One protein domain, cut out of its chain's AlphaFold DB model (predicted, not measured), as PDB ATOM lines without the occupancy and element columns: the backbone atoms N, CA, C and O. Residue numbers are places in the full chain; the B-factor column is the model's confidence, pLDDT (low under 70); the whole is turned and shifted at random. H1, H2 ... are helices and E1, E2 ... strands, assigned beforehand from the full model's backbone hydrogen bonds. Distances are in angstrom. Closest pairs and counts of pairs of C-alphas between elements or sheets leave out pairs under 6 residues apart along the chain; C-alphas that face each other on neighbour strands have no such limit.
ATOM      1  N   ASP A   8     132.380 134.856 182.265       91.88
ATOM      2  CA  ASP A   8     132.631 135.401 180.924       91.88
ATOM      3  C   ASP A   8     134.126 135.385 180.591       91.88
ATOM      4  O   ASP A   8     134.532 134.988 179.496       91.88
ATOM      5  N   ARG A   9     134.970 135.765 181.560       91.25
ATOM      6  CA  ARG A   9     136.432 135.673 181.444       91.25
ATOM      7  C   ARG A   9     136.865 134.229 181.253       91.25
ATOM      8  O   ARG A   9     137.662 133.940 180.365       91.25
ATOM      9  N   PHE A  10     136.327 133.321 182.058       94.75
ATOM     10  CA  PHE A  10     136.637 131.905 181.922       94.75
ATOM     11  C   PHE A  10     136.206 131.353 180.553       94.75
ATOM     12  O   PHE A  10     136.979 130.651 179.905       94.75
ATOM     13  N   GLY A  11     135.043 131.770 180.045       94.75
ATOM     14  CA  GLY A  11     134.580 131.473 178.690       94.75
ATOM     15  C   GLY A  11     135.557 131.929 177.602       94.75
ATOM     16  O   GLY A  11     135.848 131.160 176.684       94.75
ATOM     17  N   LYS A  12     136.135 133.132 177.727       95.62
ATOM     18  CA  LYS A  12     137.190 133.619 176.814       95.62
ATOM     19  C   LYS A  12     138.439 132.738 176.864       95.62
ATOM     20  O   LYS A  12     138.916 132.311 175.819       95.62
ATOM     21  N   VAL A  13     138.908 132.376 178.061       96.31
ATOM     22  CA  VAL A  13     140.069 131.480 178.238       96.31
ATOM     23  C   VAL A  13     139.839 130.113 177.581       96.31
ATOM     24  O   VAL A  13     140.749 129.556 176.955       96.31
ATOM     25  N   ILE A  14     138.624 129.570 177.688       97.31
ATOM     26  CA  ILE A  14     138.235 128.324 177.017       97.31
ATOM     27  C   ILE A  14     138.274 128.506 175.495       97.31
ATOM     28  O   ILE A  14     138.893 127.693 174.803       97.31
ATOM     29  N   ALA A  15     137.653 129.569 174.974       96.94
ATOM     30  CA  ALA A  15     137.608 129.855 173.542       96.94
ATOM     31  C   ALA A  15     139.015 130.028 172.945       96.94
ATOM     32  O   ALA A  15     139.337 129.402 171.932       96.94
ATOM     33  N   ASP A  16     139.885 130.783 173.615       96.81
ATOM     34  CA  ASP A  16     141.273 130.992 173.198       96.81
ATOM     35  C   ASP A  16     142.067 129.685 173.211       96.81
ATOM     36  O   ASP A  16     142.830 129.394 172.285       96.81
ATOM     37  N   SER A  17     141.856 128.845 174.226       96.88
ATOM     38  CA  SER A  17     142.505 127.534 174.320       96.88
ATOM     39  C   SER A  17     142.073 126.595 173.190       96.88
ATOM     40  O   SER A  17     142.916 125.903 172.618       96.88
ATOM     41  N   LEU A  18     140.784 126.587 172.835       97.50
ATOM     42  CA  LEU A  18     140.262 125.816 171.703       97.50
ATOM     43  C   LEU A  18     140.807 126.340 170.369       97.50
ATOM     44  O   LEU A  18     141.301 125.553 169.563       97.50
ATOM     45  N   SER A  19     140.793 127.660 170.168       97.38
ATOM     46  CA  SER A  19     141.362 128.313 168.985       97.38
ATOM     47  C   SER A  19     142.847 127.983 168.824       97.38
ATOM     48  O   SER A  19     143.304 127.623 167.738       97.38
ATOM     49  N   LYS A  20     143.607 127.990 169.927       96.44
ATOM     50  CA  LYS A  20     145.023 127.624 169.902       96.44
ATOM     51  C   LYS A  20     145.228 126.180 169.459       96.44
ATOM     52  O   LYS A  20     146.114 125.938 168.647       96.44
ATOM     53  N   VAL A  21     144.423 125.237 169.954       96.88
ATOM     54  CA  VAL A  21     144.474 123.831 169.509       96.88
ATOM     55  C   VAL A  21     144.171 123.718 168.017       96.88
ATOM     56  O   VAL A  21     144.866 122.984 167.315       96.88
ATOM     57  N   GLU A  22     143.176 124.457 167.526       95.12
ATOM     58  CA  GLU A  22     142.790 124.444 166.114       95.12
ATOM     59  C   GLU A  22     143.925 124.920 165.198       95.12
ATOM     60  O   GLU A  22     144.171 124.308 164.157       95.12
ATOM     61  N   GLN A  23     144.642 125.962 165.628       96.25
ATOM     62  CA  GLN A  23     145.733 126.591 164.882       96.25
ATOM     63  C   GLN A  23     147.062 125.829 164.959       96.25
ATOM     64  O   GLN A  23     147.836 125.870 164.007       96.25
ATOM     65  N   THR A  24     147.376 125.180 166.087       96.50
ATOM     66  CA  THR A  24     148.714 124.596 166.307       96.50
ATOM     67  C   THR A  24     148.780 123.087 166.125       96.50
ATOM     68  O   THR A  24     149.859 122.559 165.856       96.50
ATOM     69  N   VAL A  25     147.664 122.368 166.275       95.88
ATOM     70  CA  VAL A  25     147.647 120.904 166.180       95.88
ATOM     71  C   VAL A  25     147.176 120.492 164.792       95.88
ATOM     72  O   VAL A  25     145.996 120.589 164.470       95.88
ATOM     73  N   THR A  26     148.097 119.998 163.969       95.31
ATOM     74  CA  THR A  26     147.810 119.599 162.581       95.31
ATOM     75  C   THR A  26     147.162 118.219 162.480       95.31
ATOM     76  O   THR A  26     146.255 118.021 161.676       95.31
ATOM     77  N   ASP A  27     147.575 117.265 163.321       96.44
ATOM     78  CA  ASP A  27     146.984 115.926 163.346       96.44
ATOM     79  C   ASP A  27     145.545 115.956 163.886       96.44
ATOM     80  O   ASP A  27     145.298 116.268 165.056       96.44
ATOM     81  N   ALA A  28     144.587 115.559 163.046       96.31
ATOM     82  CA  ALA A  28     143.159 115.579 163.361       96.31
ATOM     83  C   ALA A  28     142.804 114.725 164.590       96.31
ATOM     84  O   ALA A  28     141.939 115.094 165.397       96.31
ATOM     85  N   LYS A  29     143.487 113.588 164.780       96.00
ATOM     86  CA  LYS A  29     143.236 112.696 165.918       96.00
ATOM     87  C   LYS A  29     143.695 113.339 167.224       96.00
ATOM     88  O   LYS A  29     142.956 113.328 168.210       96.00
ATOM     89  N   THR A  30     144.888 113.922 167.236       95.00
ATOM     90  CA  THR A  30     145.452 114.634 168.389       95.00
ATOM     91  C   THR A  30     144.655 115.895 168.702       95.00
ATOM     92  O   THR A  30     144.328 116.123 169.867       95.00
ATOM     93  N   LYS A  31     144.239 116.648 167.679       96.94
ATOM     94  CA  LYS A  31     143.337 117.802 167.803       96.94
ATOM     95  C   LYS A  31     142.039 117.413 168.512       96.94
ATOM     96  O   LYS A  31     141.701 117.973 169.553       96.94
ATOM     97  N   THR A  32     141.376 116.359 168.033       97.50
ATOM     98  CA  THR A  32     140.148 115.829 168.652       97.50
ATOM     99  C   THR A  32     140.370 115.421 170.114       97.50
ATOM    100  O   THR A  32     139.509 115.641 170.968       97.50
ATOM    101  N   ARG A  33     141.526 114.827 170.436       97.06
ATOM    102  CA  ARG A  33     141.870 114.458 171.818       97.06
ATOM    103  C   ARG A  33     142.052 115.680 172.715       97.06
ATOM    104  O   ARG A  33     141.574 115.642 173.846       97.06
ATOM    105  N   TRP A  34     142.694 116.741 172.230       97.50
ATOM    106  CA  TRP A  34     142.834 117.995 172.972       97.50
ATOM    107  C   TRP A  34     141.490 118.672 173.219       97.50
ATOM    108  O   TRP A  34     141.205 119.011 174.362       97.50
ATOM    109  N   ILE A  35     140.630 118.777 172.203       97.75
ATOM    110  CA  ILE A  35     139.282 119.354 172.354       97.75
ATOM    111  C   ILE A  35     138.486 118.586 173.418       97.75
ATOM    112  O   ILE A  35     137.923 119.181 174.332       97.75
ATOM    113  N   ARG A  36     138.508 117.246 173.372       97.62
ATOM    114  CA  ARG A  36     137.856 116.404 174.391       97.62
ATOM    115  C   ARG A  36     138.471 116.569 175.782       97.62
ATOM    116  O   ARG A  36     137.748 116.494 176.770       97.62
ATOM    117  N   ALA A  37     139.788 116.742 175.875       97.31
ATOM    118  CA  ALA A  37     140.467 116.979 177.146       97.31
ATOM    119  C   ALA A  37     140.088 118.342 177.744       97.31
ATOM    120  O   ALA A  37     139.855 118.409 178.945       97.31
ATOM    121  N   ILE A  38     139.977 119.384 176.914       98.25
ATOM    122  CA  ILE A  38     139.520 120.721 177.319       98.25
ATOM    123  C   ILE A  38     138.064 120.662 177.783       98.25
ATOM    124  O   ILE A  38     137.777 121.100 178.887       98.25
ATOM    125  N   ALA A  39     137.167 120.046 177.009       97.56
ATOM    126  CA  ALA A  39     135.760 119.920 177.392       97.56
ATOM    127  C   ALA A  39     135.589 119.219 178.753       97.56
ATOM    128  O   ALA A  39     134.855 119.697 179.610       97.56
ATOM    129  N   LYS A  40     136.325 118.125 178.987       95.88
ATOM    130  CA  LYS A  40     136.325 117.441 180.291       95.88
ATOM    131  C   LYS A  40     136.907 118.294 181.411       95.88
ATOM    132  O   LYS A  40     136.402 118.243 182.520       95.88
ATOM    133  N   ALA A  41     137.966 119.049 181.131       96.06
ATOM    134  CA  ALA A  41     138.558 119.942 182.114       96.06
ATOM    135  C   ALA A  41     137.577 121.030 182.561       96.06
ATOM    136  O   ALA A  41     137.538 121.327 183.744       96.06
ATOM    137  N   VAL A  42     136.780 121.586 181.643       96.00
ATOM    138  CA  VAL A  42     135.747 122.578 181.979       96.00
ATOM    139  C   VAL A  42     134.717 121.983 182.935       96.00
ATOM    140  O   VAL A  42     134.500 122.556 183.995       96.00
ATOM    141  N   VAL A  43     134.171 120.806 182.613       94.00
ATOM    142  CA  VAL A  43     133.209 120.105 183.484       94.00
ATOM    143  C   VAL A  43     133.803 119.850 184.870       94.00
ATOM    144  O   VAL A  43     133.190 120.177 185.877       94.00
ATOM    145  N   GLU A  44     135.033 119.333 184.937       93.56
ATOM    146  CA  GLU A  44     135.701 119.086 186.219       93.56
ATOM    147  C   GLU A  44     135.930 120.381 187.007       93.56
ATOM    148  O   GLU A  44     135.710 120.397 188.207       93.56
ATOM    149  N   ILE A  45     136.317 121.483 186.363       94.12
ATOM    150  CA  ILE A  45     136.504 122.770 187.052       94.12
ATOM    151  C   ILE A  45     135.186 123.294 187.635       94.12
ATOM    152  O   ILE A  45     135.199 123.916 188.696       94.12
ATOM    153  N   GLU A  46     134.063 123.064 186.957       90.94
ATOM    154  CA  GLU A  46     132.748 123.522 187.414       90.94
ATOM    155  C   GLU A  46     132.153 122.631 188.514       90.94
ATOM    156  O   GLU A  46     131.497 123.140 189.423       90.94
ATOM    157  N   GLU A  47     132.376 121.318 188.448       89.69
ATOM    158  CA  GLU A  47     131.691 120.337 189.302       89.69
ATOM    159  C   GLU A  47     132.563 119.788 190.446       89.69
ATOM    160  O   GLU A  47     132.042 119.338 191.472       89.69
ATOM    161  N   ASN A  48     133.891 119.795 190.305       86.38
ATOM    162  CA  ASN A  48     134.794 119.128 191.240       86.38
ATOM    163  C   ASN A  48     135.228 120.053 192.383       86.38
ATOM    164  O   ASN A  48     136.110 120.903 192.251       86.38
ATOM    165  N   VAL A  49     134.666 119.812 193.566       83.62
ATOM    166  CA  VAL A  49     134.981 120.565 194.792       83.62
ATOM    167  C   VAL A  49     136.394 120.309 195.340       83.62
ATOM    168  O   VAL A  49     136.872 121.060 196.192       83.62
ATOM    169  N   PHE A  50     137.090 119.275 194.857       90.56
ATOM    170  CA  PHE A  50     138.414 118.862 195.329       90.56
ATOM    171  C   PHE A  50     139.519 119.269 194.348       90.56
ATOM    172  O   PHE A  50     140.326 118.452 193.889       90.56
ATOM    173  N   MET A  51     139.554 120.570 194.056       92.81
ATOM    174  CA  MET A  51     140.573 121.210 193.231       92.81
ATOM    175  C   MET A  51     141.234 122.379 193.966       92.81
ATOM    176  O   MET A  51     140.563 123.258 194.522       92.81
ATOM    177  N   THR A  52     142.566 122.401 193.939       94.56
ATOM    178  CA  THR A  52     143.378 123.441 194.582       94.56
ATOM    179  C   THR A  52     144.513 123.866 193.666       94.56
ATOM    180  O   THR A  52     145.341 123.047 193.263       94.56
ATOM    181  N   TRP A  53     144.565 125.161 193.368       94.69
ATOM    182  CA  TRP A  53     145.709 125.780 192.713       94.69
ATOM    183  C   TRP A  53     146.823 126.054 193.731       94.69
ATOM    184  O   TRP A  53     146.567 126.580 194.814       94.69
ATOM    185  N   GLN A  54     148.051 125.684 193.382       94.44
ATOM    186  CA  GLN A  54     149.263 125.918 194.157       94.44
ATOM    187  C   GLN A  54     150.094 126.994 193.468       94.44
ATOM    188  O   GLN A  54     150.735 126.744 192.447       94.44
ATOM    189  N   GLU A  55     150.097 128.190 194.050       91.56
ATOM    190  CA  GLU A  55     150.719 129.360 193.433       91.56
ATOM    191  C   GLU A  55     152.251 129.264 193.366       91.56
ATOM    192  O   GLU A  55     152.836 129.623 192.347       91.56
ATOM    193  N   ALA A  56     152.887 128.699 194.402       91.12
ATOM    194  CA  ALA A  56     154.343 128.541 194.484       91.12
ATOM    195  C   ALA A  56     154.923 127.745 193.304       91.12
ATOM    196  O   ALA A  56     155.914 128.152 192.702       91.12
ATOM    197  N   ASP A  57     154.251 126.653 192.935       90.25
ATOM    198  CA  ASP A  57     154.712 125.733 191.895       90.25
ATOM    199  C   ASP A  57     153.910 125.865 190.599       90.25
ATOM    200  O   ASP A  57     154.069 125.034 189.708       90.25
ATOM    201  N   LYS A  58     153.008 126.854 190.495       92.19
ATOM    202  CA  LYS A  58     152.053 127.021 189.383       92.19
ATOM    203  C   LYS A  58     151.387 125.697 188.987       92.19
ATOM    204  O   LYS A  58     151.340 125.326 187.811       92.19
ATOM    205  N   SER A  59     150.929 124.955 189.992       95.12
ATOM    206  CA  SER A  59     150.450 123.586 189.841       95.12
ATOM    207  C   SER A  59     148.989 123.454 190.259       95.12
ATOM    208  O   SER A  59     148.498 124.169 191.128       95.12
ATOM    209  N   LEU A  60     148.279 122.519 189.638       96.00
ATOM    210  CA  LEU A  60     146.925 122.155 190.021       96.00
ATOM    211  C   LEU A  60     146.923 120.784 190.686       96.00
ATOM    212  O   LEU A  60     147.285 119.794 190.046       96.00
ATOM    213  N   LEU A  61     146.437 120.729 191.922       95.62
ATOM    214  CA  LEU A  61     146.003 119.495 192.562       95.62
ATOM    215  C   LEU A  61     144.536 119.241 192.224       95.62
ATOM    216  O   LEU A  61     143.683 120.098 192.457       95.62
ATOM    217  N   ILE A  62     144.252 118.057 191.693       94.56
ATOM    218  CA  ILE A  62     142.907 117.623 191.317       94.56
ATOM    219  C   ILE A  62     142.690 116.179 191.755       94.56
ATOM    220  O   ILE A  62     143.469 115.286 191.411       94.56
ATOM    221  N   TRP A  63     141.620 115.938 192.507       94.06
ATOM    222  CA  TRP A  63     141.170 114.583 192.805       94.06
ATOM    223  C   TRP A  63     140.248 114.076 191.694       94.06
ATOM    224  O   TRP A  63     139.187 114.638 191.441       94.06
ATOM    225  N   SER A  64     140.650 113.002 191.016       88.12
ATOM    226  CA  SER A  64     139.866 112.370 189.948       88.12
ATOM    227  C   SER A  64     138.940 111.313 190.538       88.12
ATOM    228  O   SER A  64     139.403 110.243 190.944       88.12
ATOM    229  N   GLN A  65     137.629 111.569 190.509       84.69
ATOM    230  CA  GLN A  65     136.606 110.639 191.010       84.69
ATOM    231  C   GLN A  65     136.699 109.257 190.350       84.69
ATOM    232  O   GLN A  65     136.563 108.230 191.008       84.69
ATOM    233  N   LYS A  66     136.997 109.215 189.045       84.88
ATOM    234  CA  LYS A  66     137.039 107.964 188.273       84.88
ATOM    235  C   LYS A  66     138.125 106.999 188.748       84.88
ATOM    236  O   LYS A  66     137.940 105.788 188.694       84.88
ATOM    237  N   SER A  67     139.289 107.528 189.106       86.88
ATOM    238  CA  SER A  67     140.451 106.727 189.507       86.88
ATOM    239  C   SER A  67     140.703 106.757 191.008       86.88
ATOM    240  O   SER A  67     141.614 106.076 191.460       86.88
ATOM    241  N   ASN A  68     139.946 107.568 191.749       89.50
ATOM    242  CA  ASN A  68     140.143 107.854 193.165       89.50
ATOM    243  C   ASN A  68     141.596 108.242 193.520       89.50
ATOM    244  O   ASN A  68     142.116 107.871 194.566       89.50
ATOM    245  N   ASN A  69     142.259 108.980 192.625       92.19
ATOM    246  CA  ASN A  69     143.654 109.399 192.776       92.19
ATOM    247  C   ASN A  69     143.748 110.921 192.719       92.19
ATOM    248  O   ASN A  69     142.986 111.564 191.992       92.19
ATOM    249  N   ILE A  70     144.717 111.476 193.443       93.56
ATOM    250  CA  ILE A  70     145.092 112.886 193.342       93.56
ATOM    251  C   ILE A  70     146.191 113.011 192.292       93.56
ATOM    252  O   ILE A  70     147.189 112.292 192.335       93.56
ATOM    253  N   TYR A  71     145.998 113.928 191.353       94.44
ATOM    254  CA  TYR A  71     146.985 114.274 190.342       94.44
ATOM    255  C   TYR A  71     147.477 115.695 190.563       94.44
ATOM    256  O   TYR A  71     146.693 116.585 190.893       94.44
ATOM    257  N   THR A  72     148.765 115.904 190.306       96.00
ATOM    258  CA  THR A  72     149.387 117.229 190.302       96.00
ATOM    259  C   THR A  72     149.774 117.567 188.878       96.00
ATOM    260  O   THR A  72     150.506 116.803 188.240       96.00
ATOM    261  N   SER A  73     149.311 118.702 188.361       94.31
ATOM    262  CA  SER A  73     149.650 119.120 187.006       94.31
ATOM    263  C   SER A  73     150.192 120.541 186.927       94.31
ATOM    264  O   SER A  73     149.510 121.496 187.272       94.31
ATOM    265  N   ASN A  74     151.414 120.659 186.409       91.69
ATOM    266  CA  ASN A  74     152.060 121.904 185.989       91.69
ATOM    267  C   ASN A  74     152.738 121.655 184.628       91.69
ATOM    268  O   ASN A  74     153.949 121.493 184.519       91.69
ATOM    269  N   GLY A  75     151.935 121.419 183.587       85.81
ATOM    270  CA  GLY A  75     152.424 121.018 182.254       85.81
ATOM    271  C   GLY A  75     152.806 119.533 182.116       85.81
ATOM    272  O   GLY A  75     152.662 118.957 181.034       85.81
ATOM    273  N   VAL A  76     153.180 118.881 183.216       92.62
ATOM    274  CA  VAL A  76     153.354 117.421 183.357       92.62
ATOM    275  C   VAL A  76     152.146 116.832 184.104       92.62
ATOM    276  O   VAL A  76     151.374 117.575 184.712       92.62
ATOM    277  N   CYS A  77     151.907 115.520 184.019       94.81
ATOM    278  CA  CYS A  77     150.869 114.835 184.800       94.81
ATOM    279  C   CYS A  77     151.223 113.355 185.023       94.81
ATOM    280  O   CYS A  77     151.818 112.734 184.154       94.81
ATOM    281  N   GLN A  78     150.798 112.768 186.143       94.38
ATOM    282  CA  GLN A  78     151.042 111.361 186.512       94.38
ATOM    283  C   GLN A  78     149.933 110.410 186.016       94.38
ATOM    284  O   GLN A  78     149.768 109.305 186.522       94.38
ATOM    285  N   CYS A  79     149.084 110.850 185.082       94.25
ATOM    286  CA  CYS A  79     148.011 110.008 184.558       94.25
ATOM    287  C   CYS A  79     148.486 109.179 183.358       94.25
ATOM    288  O   CYS A  79     149.266 109.652 182.533       94.25
ATOM    289  N   ARG A  80     147.892 107.997 183.176       93.88
ATOM    290  CA  ARG A  80     148.185 107.091 182.054       93.88
ATOM    291  C   ARG A  80     148.134 107.758 180.676       93.88
ATOM    292  O   ARG A  80     148.900 107.411 179.785       93.88
ATOM    293  N   ALA A  81     147.231 108.719 180.474       93.94
ATOM    294  CA  ALA A  81     147.158 109.446 179.209       93.94
ATOM    295  C   ALA A  81     148.440 110.255 178.943       93.94
ATOM    296  O   ALA A  81     148.913 110.261 177.813       93.94
ATOM    297  N   PHE A  82     149.023 110.884 179.969       95.19
ATOM    298  CA  PHE A  82     150.298 111.591 179.849       95.19
ATOM    299  C   PHE A  82     151.454 110.631 179.567       95.19
ATOM    300  O   PHE A  82     152.226 110.883 178.648       95.19
ATOM    301  N   GLU A  83     151.526 109.518 180.301       94.94
ATOM    302  CA  GLU A  83     152.543 108.472 180.100       94.94
ATOM    303  C   GLU A  83     152.535 107.936 178.661       94.94
ATOM    304  O   GLU A  83     153.576 107.649 178.084       94.94
ATOM    305  N   GLN A  84     151.350 107.862 178.047       95.25
ATOM    306  CA  GLN A  84     151.156 107.454 176.654       95.25
ATOM    307  C   GLN A  84     151.324 108.601 175.639       95.25
ATOM    308  O   GLN A  84     150.909 108.468 174.486       95.25
ATOM    309  N   GLY A  85     151.836 109.763 176.052       94.06
ATOM    310  CA  GLY A  85     152.013 110.937 175.190       94.06
ATOM    311  C   GLY A  85     150.705 111.577 174.704       94.06
ATOM    312  O   GLY A  85     150.715 112.411 173.802       94.06
ATOM    313  N   SER A  86     149.560 111.212 175.281       94.56
ATOM    314  CA  SER A  86     148.240 111.687 174.865       94.56
ATOM    315  C   SER A  86     147.773 112.916 175.661       94.56
ATOM    316  O   SER A  86     148.088 113.064 176.849       94.56
ATOM    317  N   PRO A  87     146.962 113.804 175.055       95.88
ATOM    318  CA  PRO A  87     146.278 114.872 175.780       95.88
ATOM    319  C   PRO A  87     145.467 114.329 176.961       95.88
ATOM    320  O   PRO A  87     144.795 113.302 176.841       95.88
ATOM    321  N   CYS A  88     145.517 115.016 178.103       96.12
ATOM    322  CA  CYS A  88     144.775 114.634 179.302       96.12
ATOM    323  C   CYS A  88     144.088 115.849 179.926       96.12
ATOM    324  O   CYS A  88     144.590 116.971 179.837       96.12
ATOM    325  N   PHE A  89     142.934 115.616 180.555       96.00
ATOM    326  CA  PHE A  89     142.121 116.701 181.101       96.00
ATOM    327  C   PHE A  89     142.792 117.379 182.302       96.00
ATOM    328  O   PHE A  89     142.670 118.585 182.422       96.00
ATOM    329  N   HIS A  90     143.584 116.669 183.117       96.12
ATOM    330  CA  HIS A  90     144.319 117.287 184.231       96.12
ATOM    331  C   HIS A  90     145.264 118.402 183.756       96.12
ATOM    332  O   HIS A  90     145.281 119.488 184.330       96.12
ATOM    333  N   ARG A  91     146.007 118.164 182.659       96.50
ATOM    334  CA  ARG A  91     146.872 119.190 182.049       96.50
ATOM    335  C   ARG A  91     146.069 120.334 181.455       96.50
ATOM    336  O   ARG A  91     146.471 121.485 181.578       96.50
ATOM    337  N   ALA A  92     144.960 120.014 180.789       97.19
ATOM    338  CA  ALA A  92     144.078 121.036 180.245       97.19
ATOM    339  C   ALA A  92     143.499 121.913 181.368       97.19
ATOM    340  O   ALA A  92     143.564 123.130 181.260       97.19
ATOM    341  N   ALA A  93     143.049 121.319 182.475       96.44
ATOM    342  CA  ALA A  93     142.516 122.030 183.633       96.44
ATOM    343  C   ALA A  93     143.568 122.948 184.264       96.44
ATOM    344  O   ALA A  93     143.314 124.137 184.433       96.44
ATOM    345  N   ALA A  94     144.776 122.433 184.518       96.44
ATOM    346  CA  ALA A  94     145.876 123.237 185.051       96.44
ATOM    347  C   ALA A  94     146.191 124.439 184.158       96.44
ATOM    348  O   ALA A  94     146.373 125.548 184.650       96.44
ATOM    349  N   ARG A  95     146.199 124.234 182.834       96.19
ATOM    350  CA  ARG A  95     146.417 125.313 181.869       96.19
ATOM    351  C   ARG A  95     145.289 126.345 181.888       96.19
ATOM    352  O   ARG A  95     145.588 127.531 181.895       96.19
ATOM    353  N   LEU A  96     144.026 125.917 181.878       96.50
ATOM    354  CA  LEU A  96     142.875 126.828 181.890       96.50
ATOM    355  C   LEU A  96     142.861 127.692 183.154       96.50
ATOM    356  O   LEU A  96     142.669 128.898 183.066       96.50
ATOM    357  N   ILE A  97     143.113 127.085 184.314       95.25
ATOM    358  CA  ILE A  97     143.131 127.787 185.602       95.25
ATOM    359  C   ILE A  97     144.286 128.772 185.656       95.25
ATOM    360  O   ILE A  97     144.083 129.932 186.000       95.25
ATOM    361  N   ARG A  98     145.479 128.337 185.241       94.81
ATOM    362  CA  ARG A  98     146.639 129.215 185.138       94.81
ATOM    363  C   ARG A  98     146.341 130.442 184.282       94.81
ATOM    364  O   ARG A  98     146.555 131.553 184.741       94.81
ATOM    365  N   LEU A  99     145.812 130.241 183.073       94.38
ATOM    366  CA  LEU A  99     145.462 131.343 182.176       94.38
ATOM    367  C   LEU A  99     144.395 132.249 182.794       94.38
ATOM    368  O   LEU A  99     144.507 133.465 182.708       94.38
ATOM    369  N   TYR A 100     143.379 131.677 183.442       94.94
ATOM    370  CA  TYR A 100     142.329 132.446 184.109       94.94
ATOM    371  C   TYR A 100     142.872 133.349 185.224       94.94
ATOM    372  O   TYR A 100     142.440 134.497 185.311       94.94
ATOM    373  N   LEU A 101     143.810 132.845 186.031       92.25
ATOM    374  CA  LEU A 101     144.464 133.598 187.105       92.25
ATOM    375  C   LEU A 101     145.459 134.626 186.547       92.25
ATOM    376  O   LEU A 101     145.444 135.772 186.961       92.25
ATOM    377  N   GLU A 102     146.261 134.269 185.540       89.62
ATOM    378  CA  GLU A 102     147.204 135.203 184.899       89.62
ATOM    379  C   GLU A 102     146.485 136.340 184.142       89.62
ATOM    380  O   GLU A 102     147.024 137.433 183.998       89.62
ATOM    381  N   THR A 103     145.253 136.113 183.673       82.00
ATOM    382  CA  THR A 103     144.433 137.163 183.034       82.00
ATOM    383  C   THR A 103     143.844 138.144 184.062       82.00
ATOM    384  O   THR A 103     143.386 139.220 183.685       82.00
ATOM    385  N   GLU A 104     143.842 137.803 185.354       65.50
ATOM    386  CA  GLU A 104     143.434 138.701 186.445       65.50
ATOM    387  C   GLU A 104     144.423 139.852 186.636       65.50
ATOM    388  O   GLU A 104     144.009 140.996 186.800       65.50
ATOM    389  N   ASP A 105     145.716 139.572 186.478       54.38
ATOM    390  CA  ASP A 105     146.788 140.561 186.630       54.38
ATOM    391  C   ASP A 105     146.893 141.532 185.437       54.38
ATOM    392  O   ASP A 105     147.580 142.552 185.510       54.38
ATOM    393  N   ALA A 106     146.205 141.245 184.325       49.81
ATOM    394  CA  ALA A 106     146.271 142.032 183.092       49.81
ATOM    395  C   ALA A 106     145.240 143.176 183.013       49.81
ATOM    396  O   ALA A 106     145.176 143.871 181.997       49.81
TER     397      ALA A 106
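AT A GLANCE: This is residues 8 to 106 of the 133 residues of the protein "SWIM-type domain-containing protein" of Acidobacteria bacterium (UniProt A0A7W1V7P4). Helix H4 lies between a small sheet of three strands, E1, E2 and E3, and a hairpin of two long helices, H1 and H2. H4 bridges the open end of that hairpin, making a rough triangle with H1 and H2, while H2 reaches past H4 to graze the sheet. The printed part has 99 residues, in the order H1 H2 E1 E2 E3 H3 H4, with the antiparallel sheet ordered E1 - E2 - E3. The class is mixed, helices and strands; the whole is compact, with a radius of gyration of the C-alphas of 13.0 A and spans of 35 by 33 by 24 A.

HOW THE PARTS SIT: H1, residues 8 to 24, and H2, residues 28 to 47, form a helical hairpin at a shallow tilt of 15 degrees, opposite ways; their closest C-alphas, Val 21 and Lys 31, are 6.4 A apart. E1, residues 51 to 54, E2, residues 59 to 64, and E3, residues 69 to 73, make a meander, each strand the antiparallel neighbour of the one before. N 52 and O 61 are 3.0 A apart, and N 62 and O 71 are 3.0 A apart, within hydrogen-bond range. H3, residues 80 to 83, is near H4, residues 89 to 102. H4 is on the sheet at a height of 9.2 A, forming two layers, helix over sheet. With residues 89 to 93 alone H4 touches H2, the closest C-alphas being Ala 37 and Phe 89, 4.3 A. With residues 96 to 100 alone it touches H1, the closest being Phe 10 and Tyr 100, 6.1 A. Every O i to N i+4 pair is within hydrogen-bond range in H1, H2 and H4; H3 is too short for one.

IN THESE COORDINATES: H1 begins at C-alpha 8 (132.631, 135.401, 180.924) and measures 24.3 A; H2 measures 28.8 A, E2 15.4 A. H4, 19.6 A, ends at C-alpha 102 (147.204, 135.203, 184.899).

THE WHOLE: The farthest C-alphas, Ser 67 and Ala 106, are 36.4 A apart. The printed part has no cut and no long link. Residues 104 to 106 have pLDDT under 70.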